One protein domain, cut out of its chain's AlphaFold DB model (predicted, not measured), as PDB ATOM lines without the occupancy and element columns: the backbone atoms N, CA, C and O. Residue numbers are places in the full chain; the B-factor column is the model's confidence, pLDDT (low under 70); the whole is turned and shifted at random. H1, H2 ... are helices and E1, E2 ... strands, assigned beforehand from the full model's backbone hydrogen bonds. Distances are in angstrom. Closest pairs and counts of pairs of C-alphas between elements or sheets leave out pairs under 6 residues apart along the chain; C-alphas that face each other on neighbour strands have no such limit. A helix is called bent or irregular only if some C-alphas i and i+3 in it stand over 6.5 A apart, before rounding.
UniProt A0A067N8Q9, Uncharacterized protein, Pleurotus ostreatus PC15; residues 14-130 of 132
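Overview. This is residues 14 to 130 of the 132 residues of an uncharacterized protein of Pleurotus ostreatus PC15 (UniProt A0A067N8Q9). A small closed barrel of four strands makes one part of the model, and the long helix H2 runs along its outside and on past it, where H1 crosses H2. H3 is at the end of the longest axis away from the link between H1 and H2, and H4 is near both longer helices, H1 and H2. The printed part has 117 residues, with four named helices and four named strands in the order E1, H1, H2, E2, E3, H3, H4, E4. The class is mixed, helices and strands, and the barrel's neighbour pairs are antiparallel. The whole is compact, with a radius of gyration of the C-alphas of 14.3 A and spans of 45 by 31 by 25 A.

Arrangement. Round the closed barrel run E1, residues 14 to 18, E3, residues 84 to 93, E2, residues 77 to 81, and E4, residues 126 to 130, and back to E1. E3 bends by 92 degrees at residue 90, and its pairing is staggered: residues 84 to 88 pair with E2 and 88 to 93 with E1. Across E1 and E3, N 15 and O 92 are 2.8 A apart, within hydrogen-bond range; across the hairpin E2 and E3, N 79 and O 86 are 2.9 A apart. Across E4 and E1, N 128 and O 14 are within hydrogen-bond range at 2.8 A, and across E2 and E4, N 80 and O 129 are within hydrogen-bond range at 3.2 A. H2, residues 44 to 65, is on the barrel and outside it, over E3 at a height over the sheet of 9.8 A, and runs along E3 at 6 degrees on the local plane; their closest C-alphas are those of Pro 59 and Leu 89, 6.5 A apart. H1, residues 21 to 33, touches H2 about perpendicular at 87 degrees, with the closest C-alphas, Gly 28 and Ala 50, 4.0 A apart; H1 is not on the barrel. H3, residues 97 to 100, is on the barrel, with C-alphas 92 and 100 the closest to E3, 5.1 A apart. H4, residues 108 to 118, is only just on the barrel, with 5 pairs of C-alphas within 10 A, and is close to H2 but not clearly touching it, at a shallow tilt of 23 degrees, opposite ways; the closest C-alphas, Cys 62 and Leu 114, are 7.1 A apart. In H1 and H4 every O i to N i+4 pair is within hydrogen-bond range, in H2 15 of 18 are, and H3 is too short for such a pair.

Along the chain. E1 begins at C-alpha 14, (-39.025, -25.179, 33.655). H1 is 18.0 A long. H2, 28.4 A, begins at C-alpha 44, (-10.185, -18.852, 39.107); it is irregular, with C-alphas 56 and 59 7.2 A apart, and has a kink of 53 degrees near residue 57. E3 is 20.0 A long and H4 15.2 A. E4 ends at C-alpha 130, (-36.785, -24.746, 39.689).

Size, cuts and confidence. The two C-alphas farthest apart, those of His 38 and Lys 97, are 45.7 A apart, while those of Ala 14 and Val 130 are 6.5 A apart. The printed part has no cut. The link from H2 to E2, 11 residues, is long. The mean pLDDT of the printed part is 88.5, and no printed residue is under 70.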
ATOM      1  N   ALA A  14     -39.483 -25.769  34.896       92.94
ATOM      2  CA  ALA A  14     -39.025 -25.179  33.655       92.94
ATOM      3  C   ALA A  14     -38.490 -26.269  32.722       92.94
ATOM      4  O   ALA A  14     -37.906 -27.257  33.166       92.94
ATOM      5  N   TYR A  15     -38.743 -26.090  31.434       93.62
ATOM      6  CA  TYR A  15     -38.279 -26.937  30.352       93.62
ATOM      7  C   TYR A  15     -37.109 -26.254  29.663       93.62
ATOM      8  O   TYR A  15     -37.208 -25.095  29.248       93.62
ATOM      9  N   GLY A  16     -35.987 -26.953  29.547       95.00
ATOM     10  CA  GLY A  16     -34.788 -26.316  29.038       95.00
ATOM     11  C   GLY A  16     -33.558 -27.196  29.015       95.00
ATOM     12  O   GLY A  16     -33.618 -28.398  29.274       95.00
ATOM     13  N   LEU A  17     -32.437 -26.560  28.685       95.69
ATOM     14  CA  LEU A  17     -31.120 -27.182  28.620       95.69
ATOM     15  C   LEU A  17     -30.306 -26.777  29.844       95.69
ATOM     16  O   LEU A  17     -30.060 -25.587  30.066       95.69
ATOM     17  N   VAL A  18     -29.889 -27.762  30.636       95.38
ATOM     18  CA  VAL A  18     -28.958 -27.533  31.744       95.38
ATOM     19  C   VAL A  18     -27.590 -27.201  31.162       95.38
ATOM     20  O   VAL A  18     -27.019 -27.990  30.414       95.38
ATOM     21  N   LEU A  19     -27.083 -26.026  31.512       94.88
ATOM     22  CA  LEU A  19     -25.817 -25.510  31.021       94.88
ATOM     23  C   LEU A  19     -24.667 -26.167  31.780       94.88
ATOM     24  O   LEU A  19     -24.682 -26.252  33.010       94.88
ATOM     25  N   THR A  20     -23.664 -26.624  31.038       92.19
ATOM     26  CA  THR A  20     -22.423 -27.135  31.620       92.19
ATOM     27  C   THR A  20     -21.534 -25.980  32.076       92.19
ATOM     28  O   THR A  20     -21.588 -24.877  31.522       92.19
ATOM     29  N   ASP A  21     -20.677 -26.241  33.065       89.88
ATOM     30  CA  ASP A  21     -19.703 -25.248  33.529       89.88
ATOM     31  C   ASP A  21     -18.762 -24.850  32.379       89.88
ATOM     32  O   ASP A  21     -18.499 -23.669  32.184       89.88
ATOM     33  N   GLU A  22     -18.366 -25.810  31.536       90.62
ATOM     34  CA  GLU A  22     -17.577 -25.569  30.323       90.62
ATOM     35  C   GLU A  22     -18.272 -24.606  29.348       90.62
ATOM     36  O   GLU A  22     -17.647 -23.657  28.870       90.62
ATOM     37  N   CYS A  23     -19.575 -24.788  29.096       93.31
ATOM     38  CA  CYS A  23     -20.360 -23.876  28.264       93.31
ATOM     39  C   CYS A  23     -20.348 -22.457  28.851       93.31
ATOM     40  O   CYS A  23     -20.055 -21.489  28.145       93.31
ATOM     41  N   LEU A  24     -20.643 -22.322  30.147       93.38
ATOM     42  CA  LEU A  24     -20.678 -21.025  30.825       93.38
ATOM     43  C   LEU A  24     -19.307 -20.346  30.836       93.38
ATOM     44  O   LEU A  24     -19.220 -19.155  30.546       93.38
ATOM     45  N   THR A  25     -18.238 -21.085  31.130       90.88
ATOM     46  CA  THR A  25     -16.874 -20.556  31.091       90.88
ATOM     47  C   THR A  25     -16.531 -20.092  29.680       90.88
ATOM     48  O   THR A  25     -16.143 -18.941  29.511       90.88
ATOM     49  N   ARG A  26     -16.732 -20.928  28.653       90.94
ATOM     50  CA  ARG A  26     -16.388 -20.597  27.263       90.94
ATOM     51  C   ARG A  26     -17.066 -19.313  26.791       90.94
ATOM     52  O   ARG A  26     -16.394 -18.411  26.301       90.94
ATOM     53  N   PHE A  27     -18.384 -19.206  26.961       91.94
ATOM     54  CA  PHE A  27     -19.110 -17.998  26.559       91.94
ATOM     55  C   PHE A  27     -18.773 -16.793  27.428       91.94
ATOM     56  O   PHE A  27     -18.674 -15.682  26.913       91.94
ATOM     57  N   GLY A  28     -18.557 -17.008  28.724       91.06
ATOM     58  CA  GLY A  28     -18.122 -15.964  29.639       91.06
ATOM     59  C   GLY A  28     -16.799 -15.338  29.215       91.06
ATOM     60  O   GLY A  28     -16.676 -14.116  29.224       91.06
ATOM     61  N   LEU A  29     -15.836 -16.170  28.806       88.19
ATOM     62  CA  LEU A  29     -14.541 -15.731  28.290       88.19
ATOM     63  C   LEU A  29     -14.699 -14.963  26.978       88.19
ATOM     64  O   LEU A  29     -14.263 -13.824  26.907       88.19
ATOM     65  N   ILE A  30     -15.434 -15.509  26.000       87.81
ATOM     66  CA  ILE A  30     -15.705 -14.820  24.724       87.81
ATOM     67  C   ILE A  30     -16.306 -13.427  24.969       87.81
ATOM     68  O   ILE A  30     -15.880 -12.447  24.360       87.81
ATOM     69  N   MET A  31     -17.282 -13.317  25.875       86.94
ATOM     70  CA  MET A  31     -17.905 -12.036  26.220       86.94
ATOM     71  C   MET A  31     -16.946 -11.097  26.960       86.94
ATOM     72  O   MET A  31     -17.033  -9.883  26.789       86.94
ATOM     73  N   ARG A  32     -16.051 -11.632  27.800       84.44
ATOM     74  CA  ARG A  32     -15.069 -10.841  28.549       84.44
ATOM     75  C   ARG A  32     -13.946 -10.325  27.674       84.44
ATOM     76  O   ARG A  32     -13.619  -9.155  27.825       84.44
ATOM     77  N   ASP A  33     -13.429 -11.121  26.749       83.06
ATOM     78  CA  ASP A  33     -12.327 -10.724  25.867       83.06
ATOM     79  C   ASP A  33     -12.714  -9.538  24.979       83.06
ATOM     80  O   ASP A  33     -11.907  -8.646  24.735       83.06
ATOM     81  N   HIS A  34     -13.990  -9.458  24.586       77.50
ATOM     82  CA  HIS A  34     -14.532  -8.302  23.866       77.50
ATOM     83  C   HIS A  34     -14.540  -7.006  24.696       77.50
ATOM     84  O   HIS A  34     -14.568  -5.919  24.126       77.50
ATOM     85  N   VAL A  35     -14.551  -7.100  26.029       76.31
ATOM     86  CA  VAL A  35     -14.677  -5.952  26.946       76.31
ATOM     87  C   VAL A  35     -13.352  -5.631  27.645       76.31
ATOM     88  O   VAL A  35     -13.091  -4.477  27.976       76.31
ATOM     89  N   ASN A  36     -12.518  -6.637  27.893       75.38
ATOM     90  CA  ASN A  36     -11.207  -6.510  28.508       75.38
ATOM     91  C   ASN A  36     -10.241  -7.547  27.901       75.38
ATOM     92  O   ASN A  36     -10.203  -8.681  28.375       75.38
ATOM     93  N   PRO A  37      -9.418  -7.148  26.917       70.56
ATOM     94  CA  PRO A  37      -8.445  -8.025  26.263       70.56
ATOM     95  C   PRO A  37      -7.325  -8.557  27.177       70.56
ATOM     96  O   PRO A  37      -6.563  -9.421  26.760       70.56
ATOM     97  N   HIS A  38      -7.191  -8.045  28.407       74.50
ATOM     98  CA  HIS A  38      -6.201  -8.495  29.396       74.50
ATOM     99  C   HIS A  38      -6.783  -9.491  30.409       74.50
ATOM    100  O   HIS A  38      -6.298  -9.594  31.537       74.50
ATOM    101  N   PHE A  39      -7.868 -10.175  30.049       71.19
ATOM    102  CA  PHE A  39      -8.490 -11.156  30.921       71.19
ATOM    103  C   PHE A  39      -7.566 -12.358  31.133       71.19
ATOM    104  O   PHE A  39      -7.085 -12.975  30.186       71.19
ATOM    105  N   ASP A  40      -7.309 -12.698  32.391       77.44
ATOM    106  CA  ASP A  40      -6.496 -13.855  32.741       77.44
ATOM    107  C   ASP A  40      -7.392 -15.090  32.852       77.44
ATOM    108  O   ASP A  40      -8.083 -15.318  33.850       77.44
ATOM    109  N   HIS A  41      -7.351 -15.921  31.812       73.94
ATOM    110  CA  HIS A  41      -8.108 -17.167  31.720       73.94
ATOM    111  C   HIS A  41      -7.653 -18.252  32.708       73.94
ATOM    112  O   HIS A  41      -8.334 -19.274  32.842       73.94
ATOM    113  N   THR A  42      -6.506 -18.089  33.368       77.25
ATOM    114  CA  THR A  42      -5.972 -19.045  34.352       77.25
ATOM    115  C   THR A  42      -6.393 -18.709  35.779       77.25
ATOM    116  O   THR A  42      -6.393 -19.583  36.645       77.25
ATOM    117  N   ASN A  43      -6.847 -17.478  36.014       85.44
ATOM    118  CA  ASN A  43      -7.302 -17.022  37.316       85.44
ATOM    119  C   ASN A  43      -8.736 -17.502  37.616       85.44
ATOM    120  O   ASN A  43      -9.695 -17.156  36.923       85.44
ATOM    121  N   GLU A  44      -8.900 -18.271  38.693       84.69
ATOM    122  CA  GLU A  44     -10.185 -18.852  39.107       84.69
ATOM    123  C   GLU A  44     -11.260 -17.795  39.411       84.69
ATOM    124  O   GLU A  44     -12.410 -17.934  38.992       84.69
ATOM    125  N   SER A  45     -10.886 -16.684  40.055       84.81
ATOM    126  CA  SER A  45     -11.825 -15.589  40.340       84.81
ATOM    127  C   SER A  45     -12.337 -14.939  39.053       84.81
ATOM    128  O   SER A  45     -13.522 -14.622  38.932       84.81
ATOM    129  N   GLN A  46     -11.466 -14.810  38.050       81.62
ATOM    130  CA  GLN A  46     -11.842 -14.304  36.737       81.62
ATOM    131  C   GLN A  46     -12.743 -15.308  36.010       81.62
ATOM    132  O   GLN A  46     -13.792 -14.917  35.497       81.62
ATOM    133  N   ARG A  47     -12.447 -16.611  36.055       84.56
ATOM    134  CA  ARG A  47     -13.354 -17.642  35.513       84.56
ATOM    135  C   ARG A  47     -14.751 -17.574  36.125       84.56
ATOM    136  O   ARG A  47     -15.732 -17.628  35.385       84.56
ATOM    137  N   GLN A  48     -14.858 -17.376  37.437       86.25
ATOM    138  CA  GLN A  48     -16.156 -17.236  38.096       86.25
ATOM    139  C   GLN A  48     -16.911 -15.984  37.622       86.25
ATOM    140  O   GLN A  48     -18.113 -16.041  37.356       86.25
ATOM    141  N   VAL A  49     -16.217 -14.853  37.461       86.31
ATOM    142  CA  VAL A  49     -16.807 -13.627  36.895       86.31
ATOM    143  C   VAL A  49     -17.291 -13.858  35.463       86.31
ATOM    144  O   VAL A  49     -18.395 -13.440  35.115       86.31
ATOM    145  N   ALA A  50     -16.504 -14.554  34.642       87.06
ATOM    146  CA  ALA A  50     -16.879 -14.915  33.280       87.06
ATOM    147  C   ALA A  50     -18.155 -15.774  33.258       87.06
ATOM    148  O   ALA A  50     -19.102 -15.450  32.540       87.06
ATOM    149  N   MET A  51     -18.236 -16.807  34.103       90.56
ATOM    150  CA  MET A  51     -19.443 -17.628  34.236       90.56
ATOM    151  C   MET A  51     -20.659 -16.794  34.656       90.56
ATOM    152  O   MET A  51     -21.722 -16.925  34.054       90.56
ATOM    153  N   ASN A  52     -20.506 -15.891  35.629       89.31
ATOM    154  CA  ASN A  52     -21.588 -15.011  36.082       89.31
ATOM    155  C   ASN A  52     -22.098 -14.078  34.972       89.31
ATOM    156  O   ASN A  52     -23.278 -13.741  34.930       89.31
ATOM    157  N   ILE A  53     -21.229 -13.657  34.056       89.75
ATOM    158  CA  ILE A  53     -21.640 -12.877  32.884       89.75
ATOM    159  C   ILE A  53     -22.398 -13.764  31.900       89.75
ATOM    160  O   ILE A  53     -23.457 -13.365  31.407       89.75
ATOM    161  N   ALA A  54     -21.903 -14.978  31.646       92.81
ATOM    162  CA  ALA A  54     -22.566 -15.921  30.757       92.81
ATOM    163  C   ALA A  54     -23.990 -16.243  31.235       92.81
ATOM    164  O   ALA A  54     -24.921 -16.154  30.442       92.81
ATOM    165  N   THR A  55     -24.210 -16.514  32.525       92.25
ATOM    166  CA  THR A  55     -25.563 -16.794  33.052       92.25
ATOM    167  C   THR A  55     -26.542 -15.636  32.816       92.25
ATOM    168  O   THR A  55     -27.726 -15.848  32.553       92.25
ATOM    169  N   GLN A  56     -26.055 -14.394  32.829       89.88
ATOM    170  CA  GLN A  56     -26.880 -13.208  32.595       89.88
ATOM    171  C   GLN A  56     -27.134 -12.910  31.114       89.88
ATOM    172  O   GLN A  56     -28.173 -12.344  30.775       89.88
ATOM    173  N   LYS A  57     -26.175 -13.216  30.236       91.12
ATOM    174  CA  LYS A  57     -26.182 -12.747  28.841       91.12
ATOM    175  C   LYS A  57     -26.482 -13.841  27.829       91.12
ATOM    176  O   LYS A  57     -27.016 -13.538  26.763       91.12
ATOM    177  N   LEU A  58     -26.188 -15.097  28.153       93.06
ATOM    178  CA  LEU A  58     -26.340 -16.222  27.237       93.06
ATOM    179  C   LEU A  58     -27.772 -16.392  26.704       93.06
ATOM    180  O   LEU A  58     -27.886 -16.624  25.502       93.06
ATOM    181  N   PRO A  59     -28.856 -16.207  27.495       93.06
ATOM    182  CA  PRO A  59     -30.214 -16.280  26.953       93.06
ATOM    183  C   PRO A  59     -30.449 -15.309  25.794       93.06
ATOM    184  O   PRO A  59     -30.930 -15.706  24.735       93.06
ATOM    185  N   LEU A  60     -30.029 -14.054  25.962       90.38
ATOM    186  CA  LEU A  60     -30.141 -13.035  24.921       90.38
ATOM    187  C   LEU A  60     -29.284 -13.371  23.702       90.38
ATOM    188  O   LEU A  60     -29.767 -13.282  22.578       90.38
ATOM    189  N   VAL A  61     -28.033 -13.785  23.916       92.31
ATOM    190  CA  VAL A  61     -27.138 -14.169  22.815       92.31
ATOM    191  C   VAL A  61     -27.728 -15.316  22.000       92.31
ATOM    192  O   VAL A  61     -27.732 -15.237  20.775       92.31
ATOM    193  N   CYS A  62     -28.293 -16.336  22.650       92.75
ATOM    194  CA  CYS A  62     -28.944 -17.443  21.953       92.75
ATOM    195  C   CYS A  62     -30.129 -16.953  21.111       92.75
ATOM    196  O   CYS A  62     -30.210 -17.291  19.936       92.75
ATOM    197  N   MET A  63     -31.010 -16.116  21.675       90.19
ATOM    198  CA  MET A  63     -32.180 -15.590  20.955       90.19
ATOM    199  C   MET A  63     -31.827 -14.750  19.724       90.19
ATOM    200  O   MET A  63     -32.593 -14.739  18.768       90.19
ATOM    201  N   PHE A  64     -30.708 -14.019  19.747       90.38
ATOM    202  CA  PHE A  64     -30.276 -13.206  18.604       90.38
ATOM    203  C   PHE A  64     -29.435 -13.973  17.583       90.38
ATOM    204  O   PHE A  64     -29.326 -13.527  16.447       90.38
ATOM    205  N   THR A  65     -28.817 -15.083  17.986       92.44
ATOM    206  CA  THR A  65     -27.917 -15.855  17.114       92.44
ATOM    207  C   THR A  65     -28.635 -17.013  16.427       92.44
ATOM    208  O   THR A  65     -28.224 -17.435  15.351       92.44
ATOM    209  N   ILE A  66     -29.678 -17.559  17.055       93.31
ATOM    210  CA  ILE A  66     -30.358 -18.766  16.589       93.31
ATOM    211  C   ILE A  66     -31.746 -18.385  16.096       93.31
ATOM    212  O   ILE A  66     -32.664 -18.140  16.884       93.31
ATOM    213  N   ASP A  67     -31.888 -18.359  14.777       91.06
ATOM    214  CA  ASP A  67     -33.156 -18.067  14.126       91.06
ATOM    215  C   ASP A  67     -34.235 -19.070  14.546       91.06
ATOM    216  O   ASP A  67     -34.019 -20.280  14.595       91.06
ATOM    217  N   GLY A  68     -35.419 -18.551  14.877       87.81
ATOM    218  CA  GLY A  68     -36.556 -19.367  15.310       87.81
ATOM    219  C   GLY A  68     -36.475 -19.886  16.751       87.81
ATOM    220  O   GLY A  68     -37.375 -20.611  17.173       87.81
ATOM    221  N   LEU A  69     -35.453 -19.512  17.532       90.31
ATOM    222  CA  LEU A  69     -35.401 -19.843  18.955       90.31
ATOM    223  C   LEU A  69     -36.345 -18.952  19.771       90.31
ATOM    224  O   LEU A  69     -36.264 -17.723  19.734       90.31
ATOM    225  N   PHE A  70     -37.184 -19.578  20.597       88.00
ATOM    226  CA  PHE A  70     -38.002 -18.884  21.586       88.00
ATOM    227  C   PHE A  70     -37.604 -19.303  23.000       88.00
ATOM    228  O   PHE A  70     -37.509 -20.487  23.309       88.00
ATOM    229  N   LEU A  71     -37.411 -18.311  23.871       88.94
ATOM    230  CA  LEU A  71     -37.212 -18.509  25.304       88.94
ATOM    231  C   LEU A  71     -38.386 -17.895  26.066       88.94
ATOM    232  O   LEU A  71     -38.759 -16.747  25.807       88.94
ATOM    233  N   SER A  72     -38.941 -18.619  27.039       87.25
ATOM    234  CA  SER A  72     -39.959 -18.057  27.937       87.25
ATOM    235  C   SER A  72     -39.372 -17.076  28.952       87.25
ATOM    236  O   SER A  72     -40.084 -16.199  29.446       87.25
ATOM    237  N   ARG A  73     -38.069 -17.181  29.252       84.19
ATOM    238  CA  ARG A  73     -37.364 -16.330  30.222       84.19
ATOM    239  C   ARG A  73     -36.071 -15.772  29.636       84.19
ATOM    240  O   ARG A  73     -35.357 -16.427  28.889       84.19
ATOM    241  N   TRP A  74     -35.752 -14.543  30.033       83.19
ATOM    242  CA  TRP A  74     -34.590 -13.785  29.544       83.19
ATOM    243  C   TRP A  74     -33.354 -13.960  30.434       83.19
ATOM    244  O   TRP A  74     -32.341 -13.290  30.253       83.19
ATOM    245  N   LYS A  75     -33.458 -14.831  31.437       86.88
ATOM    246  CA  LYS A  75     -32.418 -15.144  32.412       86.88
ATOM    247  C   LYS A  75     -32.334 -16.655  32.545       86.88
ATOM    248  O   LYS A  75     -33.341 -17.346  32.391       86.88
ATOM    249  N   THR A  76     -31.150 -17.163  32.859       91.50
ATOM    250  CA  THR A  76     -31.020 -18.556  33.286       91.50
ATOM    251  C   THR A  76     -31.682 -18.760  34.645       91.50
ATOM    252  O   THR A  76     -31.657 -17.854  35.478       91.50
ATOM    253  N   HIS A  77     -32.199 -19.959  34.891       91.25
ATOM    254  CA  HIS A  77     -32.741 -20.353  36.192       91.25
ATOM    255  C   HIS A  77     -31.844 -21.392  36.861       91.25
ATOM    256  O   HIS A  77     -31.256 -22.227  36.172       91.25
ATOM    257  N   LEU A  78     -31.753 -21.352  38.190       92.94
ATOM    258  CA  LEU A  78     -31.161 -22.443  38.955       92.94
ATOM    259  C   LEU A  78     -32.167 -23.591  39.042       92.94
ATOM    260  O   LEU A  78     -33.326 -23.409  39.415       92.94
ATOM    261  N   VAL A  79     -31.720 -24.780  38.660       93.94
ATOM    262  CA  VAL A  79     -32.530 -25.993  38.695       93.94
ATOM    263  C   VAL A  79     -31.801 -27.101  39.423       93.94
ATOM    264  O   VAL A  79     -30.573 -27.220  39.365       93.94
ATOM    265  N   ARG A  80     -32.575 -27.953  40.091       90.88
ATOM    266  CA  ARG A  80     -32.039 -29.129  40.770       90.88
ATOM    267  C   ARG A  80     -31.885 -30.281  39.787       90.88
ATOM    268  O   ARG A  80     -32.853 -30.738  39.179       90.88
ATOM    269  N   THR A  81     -30.661 -30.775  39.663       89.81
ATOM    270  CA  THR A  81     -30.306 -31.947  38.856       89.81
ATOM    271  C   THR A  81     -29.848 -33.095  39.758       89.81
ATOM    272  O   THR A  81     -29.660 -32.912  40.962       89.81
ATOM    273  N   LYS A  82     -29.605 -34.280  39.181       88.69
ATOM    274  CA  LYS A  82     -28.976 -35.400  39.907       88.69
ATOM    275  C   LYS A  82     -27.586 -35.044  40.460       88.69
ATOM    276  O   LYS A  82     -27.172 -35.620  41.455       88.69
ATOM    277  N   ASN A  83     -26.912 -34.068  39.849       87.50
ATOM    278  CA  ASN A  83     -25.551 -33.645  40.180       87.50
ATOM    279  C   ASN A  83     -25.523 -32.304  40.940       87.50
ATOM    280  O   ASN A  83     -24.519 -31.594  40.893       87.50
ATOM    281  N   GLY A  84     -26.633 -31.924  41.586       89.69
ATOM    282  CA  GLY A  84     -26.767 -30.670  42.332       89.69
ATOM    283  C   GLY A  84     -27.444 -29.543  41.549       89.69
ATOM    284  O   GLY A  84     -28.118 -29.780  40.540       89.69
ATOM    285  N   LEU A  85     -27.299 -28.316  42.052       92.00
ATOM    286  CA  LEU A  85     -27.849 -27.112  41.429       92.00
ATOM    287  C   LEU A  85     -27.040 -26.724  40.195       92.00
ATOM    288  O   LEU A  85     -25.813 -26.681  40.238       92.00
ATOM    289  N   ARG A  86     -27.733 -26.437  39.093       93.62
ATOM    290  CA  ARG A  86     -27.122 -26.001  37.834       93.62
ATOM    291  C   ARG A  86     -27.944 -24.891  37.199       93.62
ATOM    292  O   ARG A  86     -29.154 -24.822  37.400       93.62
ATOM    293  N   TYR A  87     -27.291 -24.044  36.412       94.75
ATOM    294  CA  TYR A  87     -27.987 -23.056  35.595       94.75
ATOM    295  C   TYR A  87     -28.621 -23.722  34.378       94.75
ATOM    296  O   TYR A  87     -28.036 -24.609  33.762       94.75
ATOM    297  N   MET A  88     -29.811 -23.268  34.011       95.00
ATOM    298  CA  MET A  88     -30.560 -23.769  32.869       95.00
ATOM    299  C   MET A  88     -30.985 -22.625  31.959       95.00
ATOM    300  O   MET A  88     -31.455 -21.586  32.430       95.00
ATOM    301  N   LEU A  89     -30.863 -22.847  30.654       94.19
ATOM    302  CA  LEU A  89     -31.498 -22.022  29.637       94.19
ATOM    303  C   LEU A  89     -32.956 -22.463  29.476       94.19
ATOM    304  O   LEU A  89     -33.218 -23.616  29.134       94.19
ATOM    305  N   VAL A  90     -33.894 -21.555  29.737       92.50
ATOM    306  CA  VAL A  90     -35.325 -21.872  29.816       92.50
ATOM    307  C   VAL A  90     -36.009 -21.628  28.472       92.50
ATOM    308  O   VAL A  90     -36.134 -20.487  28.031       92.50
ATOM    309  N   LEU A  91     -36.479 -22.706  27.849       92.19
ATOM    310  CA  LEU A  91     -37.254 -22.663  26.605       92.19
ATOM    311  C   LEU A  91     -38.738 -22.403  26.898       92.19
ATOM    312  O   LEU A  91     -39.379 -21.605  26.218       92.19
ATOM    313  N   ALA A  92     -39.261 -23.044  27.943       92.06
ATOM    314  CA  ALA A  92     -40.605 -22.829  28.466       92.06
ATOM    315  C   ALA A  92     -40.666 -23.068  29.969       92.06
ATOM    316  O   ALA A  92     -39.772 -23.672  30.562       92.06
ATOM    317  N   ASP A  93     -41.757 -22.642  30.590       91.69
ATOM    318  CA  ASP A  93     -42.019 -22.896  31.996       91.69
ATOM    319  C   ASP A  93     -43.514 -22.889  32.303       91.69
ATOM    320  O   ASP A  93     -44.328 -22.471  31.483       91.69
ATOM    321  N   ASN A  94     -43.868 -23.368  33.493       89.62
ATOM    322  CA  ASN A  94     -45.256 -23.475  33.934       89.62
ATOM    323  C   ASN A  94     -45.787 -22.211  34.635       89.62
ATOM    324  O   ASN A  94     -46.804 -22.279  35.321       89.62
ATOM    325  N   GLY A  95     -45.109 -21.065  34.497       84.44
ATOM    326  CA  GLY A  95     -45.560 -19.801  35.079       84.44
ATOM    327  C   GLY A  95     -46.802 -19.225  34.389       84.44
ATOM    328  O   GLY A  95     -47.538 -18.458  35.005       84.44
ATOM    329  N   SER A  96     -47.060 -19.590  33.127       82.00
ATOM    330  CA  SER A  96     -48.320 -19.309  32.426       82.00
ATOM    331  C   SER A  96     -48.523 -20.255  31.235       82.00
ATOM    332  O   SER A  96     -47.570 -20.871  30.754       82.00
ATOM    333  N   LYS A  97     -49.757 -20.343  30.717       82.25
ATOM    334  CA  LYS A  97     -50.067 -21.160  29.528       82.25
ATOM    335  C   LYS A  97     -49.331 -20.670  28.280       82.25
ATOM    336  O   LYS A  97     -48.917 -21.467  27.445       82.25
ATOM    337  N   GLU A  98     -49.155 -19.358  28.146       81.81
ATOM    338  CA  GLU A  98     -48.445 -18.741  27.024       81.81
ATOM    339  C   GLU A  98     -46.952 -19.079  27.044       81.81
ATOM    340  O   GLU A  98     -46.352 -19.251  25.980       81.81
ATOM    341  N   LEU A  99     -46.360 -19.174  28.241       81.44
ATOM    342  CA  LEU A  99     -44.963 -19.561  28.423       81.44
ATOM    343  C   LEU A  99     -44.754 -21.056  28.190       81.44
ATOM    344  O   LEU A  99     -43.769 -21.430  27.563       81.44
ATOM    345  N   GLU A 100     -45.692 -21.903  28.610       80.44
ATOM    346  CA  GLU A 100     -45.658 -23.339  28.319       80.44
ATOM    347  C   GLU A 100     -45.754 -23.605  26.806       80.44
ATOM    348  O   GLU A 100     -44.980 -24.383  26.245       80.44
ATOM    349  N   ALA A 101     -46.624 -22.864  26.110       80.06
ATOM    350  CA  ALA A 101     -46.766 -22.933  24.657       80.06
ATOM    351  C   ALA A 101     -45.526 -22.442  23.880       80.06
ATOM    352  O   ALA A 101     -45.450 -22.648  22.668       80.06
ATOM    353  N   ALA A 102     -44.542 -21.808  24.534       77.62
ATOM    354  CA  ALA A 102     -43.303 -21.380  23.883       77.62
ATOM    355  C   ALA A 102     -42.469 -22.562  23.353       77.62
ATOM    356  O   ALA A 102     -41.793 -22.398  22.336       77.62
ATOM    357  N   ILE A 103     -42.584 -23.760  23.954       78.75
ATOM    358  CA  ILE A 103     -41.969 -24.996  23.426       78.75
ATOM    359  C   ILE A 103     -42.362 -25.217  21.970       78.75
ATOM    360  O   ILE A 103     -41.499 -25.447  21.131       78.75
ATOM    361  N   ALA A 104     -43.657 -25.103  21.667       79.81
ATOM    362  CA  ALA A 104     -44.193 -25.391  20.341       79.81
ATOM    363  C   ALA A 104     -43.744 -24.379  19.273       79.81
ATOM    364  O   ALA A 104     -43.929 -24.622  18.085       79.81
ATOM    365  N   LYS A 105     -43.176 -23.239  19.686       81.69
ATOM    366  CA  LYS A 105     -42.680 -22.201  18.773       81.69
ATOM    367  C   LYS A 105     -41.229 -22.419  18.362       81.69
ATOM    368  O   LYS A 105     -40.822 -21.886  17.337       81.69
ATOM    369  N   THR A 106     -40.456 -23.165  19.152       84.38
ATOM    370  CA  THR A 106     -39.062 -23.480  18.822       84.38
ATOM    371  C   THR A 106     -39.042 -24.683  17.890       84.38
ATOM    372  O   THR A 106     -39.512 -25.758  18.261       84.38
ATOM    373  N   SER A 107     -38.512 -24.508  16.678       87.75
ATOM    374  CA  SER A 107     -38.407 -25.616  15.726       87.75
ATOM    375  C   SER A 107     -37.318 -26.617  16.150       87.75
ATOM    376  O   SER A 107     -36.381 -26.240  16.867       87.75
ATOM    377  N   PRO A 108     -37.397 -27.887  15.715       89.38
ATOM    378  CA  PRO A 108     -36.329 -28.860  15.947       89.38
ATOM    379  C   PRO A 108     -34.961 -28.379  15.441       89.38
ATOM    380  O   PRO A 108     -33.960 -28.535  16.130       89.38
ATOM    381  N   GLU A 109     -34.920 -27.708  14.290       92.25
ATOM    382  CA  GLU A 109     -33.689 -27.191  13.680       92.25
ATOM    383  C   GLU A 109     -33.073 -26.053  14.505       92.25
ATOM    384  O   GLU A 109     -31.848 -25.976  14.651       92.25
ATOM    385  N   ALA A 110     -33.909 -25.182  15.080       92.44
ATOM    386  CA  ALA A 110     -33.465 -24.150  16.011       92.44
ATOM    387  C   ALA A 110     -32.896 -24.779  17.292       92.44
ATOM    388  O   ALA A 110     -31.882 -24.318  17.817       92.44
ATOM    389  N   LEU A 111     -33.507 -25.863  17.777       92.25
ATOM    390  CA  LEU A 111     -33.010 -26.590  18.939       92.25
ATOM    391  C   LEU A 111     -31.666 -27.283  18.662       92.25
ATOM    392  O   LEU A 111     -30.751 -27.176  19.477       92.25
ATOM    393  N   ASP A 112     -31.510 -27.936  17.515       93.25
ATOM    394  CA  ASP A 112     -30.240 -28.559  17.126       93.25
ATOM    395  C   ASP A 112     -29.139 -27.504  16.951       93.25
ATOM    396  O   ASP A 112     -28.012 -27.666  17.433       93.25
ATOM    397  N   SER A 113     -29.483 -26.367  16.339       95.00
ATOM    398  CA  SER A 113     -28.590 -25.212  16.213       95.00
ATOM    399  C   SER A 113     -28.184 -24.661  17.578       95.00
ATOM    400  O   SER A 113     -27.011 -24.352  17.785       95.00
ATOM    401  N   LEU A 114     -29.117 -24.599  18.532       94.75
ATOM    402  CA  LEU A 114     -28.851 -24.190  19.907       94.75
ATOM    403  C   LEU A 114     -27.868 -25.125  20.604       94.75
ATOM    404  O   LEU A 114     -26.887 -24.659  21.179       94.75
ATOM    405  N   VAL A 115     -28.095 -26.435  20.553       94.69
ATOM    406  CA  VAL A 115     -27.214 -27.405  21.217       94.69
ATOM    407  C   VAL A 115     -25.810 -27.369  20.602       94.69
ATOM    408  O   VAL A 115     -24.815 -27.376  21.336       94.69
ATOM    409  N   ARG A 116     -25.716 -27.233  19.272       94.44
ATOM    410  CA  ARG A 116     -24.445 -27.068  18.556       94.44
ATOM    411  C   ARG A 116     -23.733 -25.774  18.937       94.44
ATOM    412  O   ARG A 116     -22.544 -25.805  19.247       94.44
ATOM    413  N   PHE A 117     -24.459 -24.658  18.957       94.75
ATOM    414  CA  PHE A 117     -23.946 -23.352  19.367       94.75
ATOM    415  C   PHE A 117     -23.408 -23.397  20.799       94.75
ATOM    416  O   PHE A 117     -22.298 -22.944  21.071       94.75
ATOM    417  N   LEU A 118     -24.149 -24.031  21.707       94.44
ATOM    418  CA  LEU A 118     -23.747 -24.212  23.097       94.44
ATOM    419  C   LEU A 118     -22.624 -25.244  23.286       94.44
ATOM    420  O   LEU A 118     -22.003 -25.279  24.343       94.44
ATOM    421  N   GLY A 119     -22.300 -26.035  22.258       94.19
ATOM    422  CA  GLY A 119     -21.272 -27.073  22.328       94.19
ATOM    423  C   GLY A 119     -21.637 -28.225  23.265       94.19
ATOM    424  O   GLY A 119     -20.747 -28.820  23.856       94.19
ATOM    425  N   MET A 120     -22.929 -28.525  23.432       91.31
ATOM    426  CA  MET A 120     -23.420 -29.507  24.413       91.31
ATOM    427  C   MET A 120     -23.717 -30.891  23.807       91.31
ATOM    428  O   MET A 120     -24.472 -31.668  24.387       91.31
ATOM    429  N   GLY A 121     -23.133 -31.221  22.650       86.12
ATOM    430  CA  GLY A 121     -23.249 -32.549  22.030       86.12
ATOM    431  C   GLY A 121     -24.694 -32.941  21.700       86.12
ATOM    432  O   GLY A 121     -25.378 -32.211  20.998       86.12
ATOM    433  N   ASP A 122     -25.156 -34.081  22.221       84.19
ATOM    434  CA  ASP A 122     -26.509 -34.615  21.986       84.19
ATOM    435  C   ASP A 122     -27.495 -34.335  23.130       84.19
ATOM    436  O   ASP A 122     -28.541 -34.980  23.241       84.19
ATOM    437  N   VAL A 123     -27.191 -33.375  24.009       89.94
ATOM    438  CA  VAL A 123     -28.095 -33.027  25.112       89.94
ATOM    439  C   VAL A 123     -29.457 -32.597  24.558       89.94
ATOM    440  O   VAL A 123     -29.559 -31.828  23.602       89.94
ATOM    441  N   ARG A 124     -30.526 -33.110  25.173       90.50
ATOM    442  CA  ARG A 124     -31.912 -32.759  24.851       90.50
ATOM    443  C   ARG A 124     -32.542 -31.983  26.006       90.50
ATOM    444  O   ARG A 124     -32.206 -32.258  27.161       90.50
ATOM    445  N   PRO A 125     -33.446 -31.030  25.728       93.75
ATOM    446  CA  PRO A 125     -34.138 -30.326  26.790       93.75
ATOM    447  C   PRO A 125     -35.048 -31.267  27.577       93.75
ATOM    448  O   PRO A 125     -35.611 -32.219  27.036       93.75
ATOM    449  N   ALA A 126     -35.214 -30.977  28.859       94.50
ATOM    450  CA  ALA A 126     -36.094 -31.729  29.739       94.50
ATOM    451  C   ALA A 126     -36.757 -30.802  30.756       94.50
ATOM    452  O   ALA A 126     -36.381 -29.640  30.910       94.50
ATOM    453  N   TRP A 127     -37.763 -31.328  31.454       93.62
ATOM    454  CA  TRP A 127     -38.412 -30.628  32.554       93.62
ATOM    455  C   TRP A 127     -37.629 -30.802  33.853       93.62
ATOM    456  O   TRP A 127     -37.423 -31.927  34.310       93.62
ATOM    457  N   TYR A 128     -37.305 -29.687  34.498       94.31
ATOM    458  CA  TYR A 128     -36.631 -29.641  35.789       94.31
ATOM    459  C   TYR A 128     -37.464 -28.885  36.817       94.31
ATOM    460  O   TYR A 128     -38.293 -28.037  36.477       94.31
ATOM    461  N   ARG A 129     -37.235 -29.202  38.093       92.44
ATOM    462  CA  ARG A 129     -37.738 -28.405  39.211       92.44
ATOM    463  C   ARG A 129     -36.841 -27.182  39.374       92.44
ATOM    464  O   ARG A 129     -35.620 -27.328  39.462       92.44
ATOM    465  N   VAL A 130     -37.463 -26.011  39.397       88.88
ATOM    466  CA  VAL A 130     -36.785 -24.746  39.689       88.88
ATOM    467  C   VAL A 130     -36.630 -24.653  41.204       88.88
ATOM    468  O   VAL A 130     -37.580 -24.958  41.928       88.88
TER     469      VAL A 130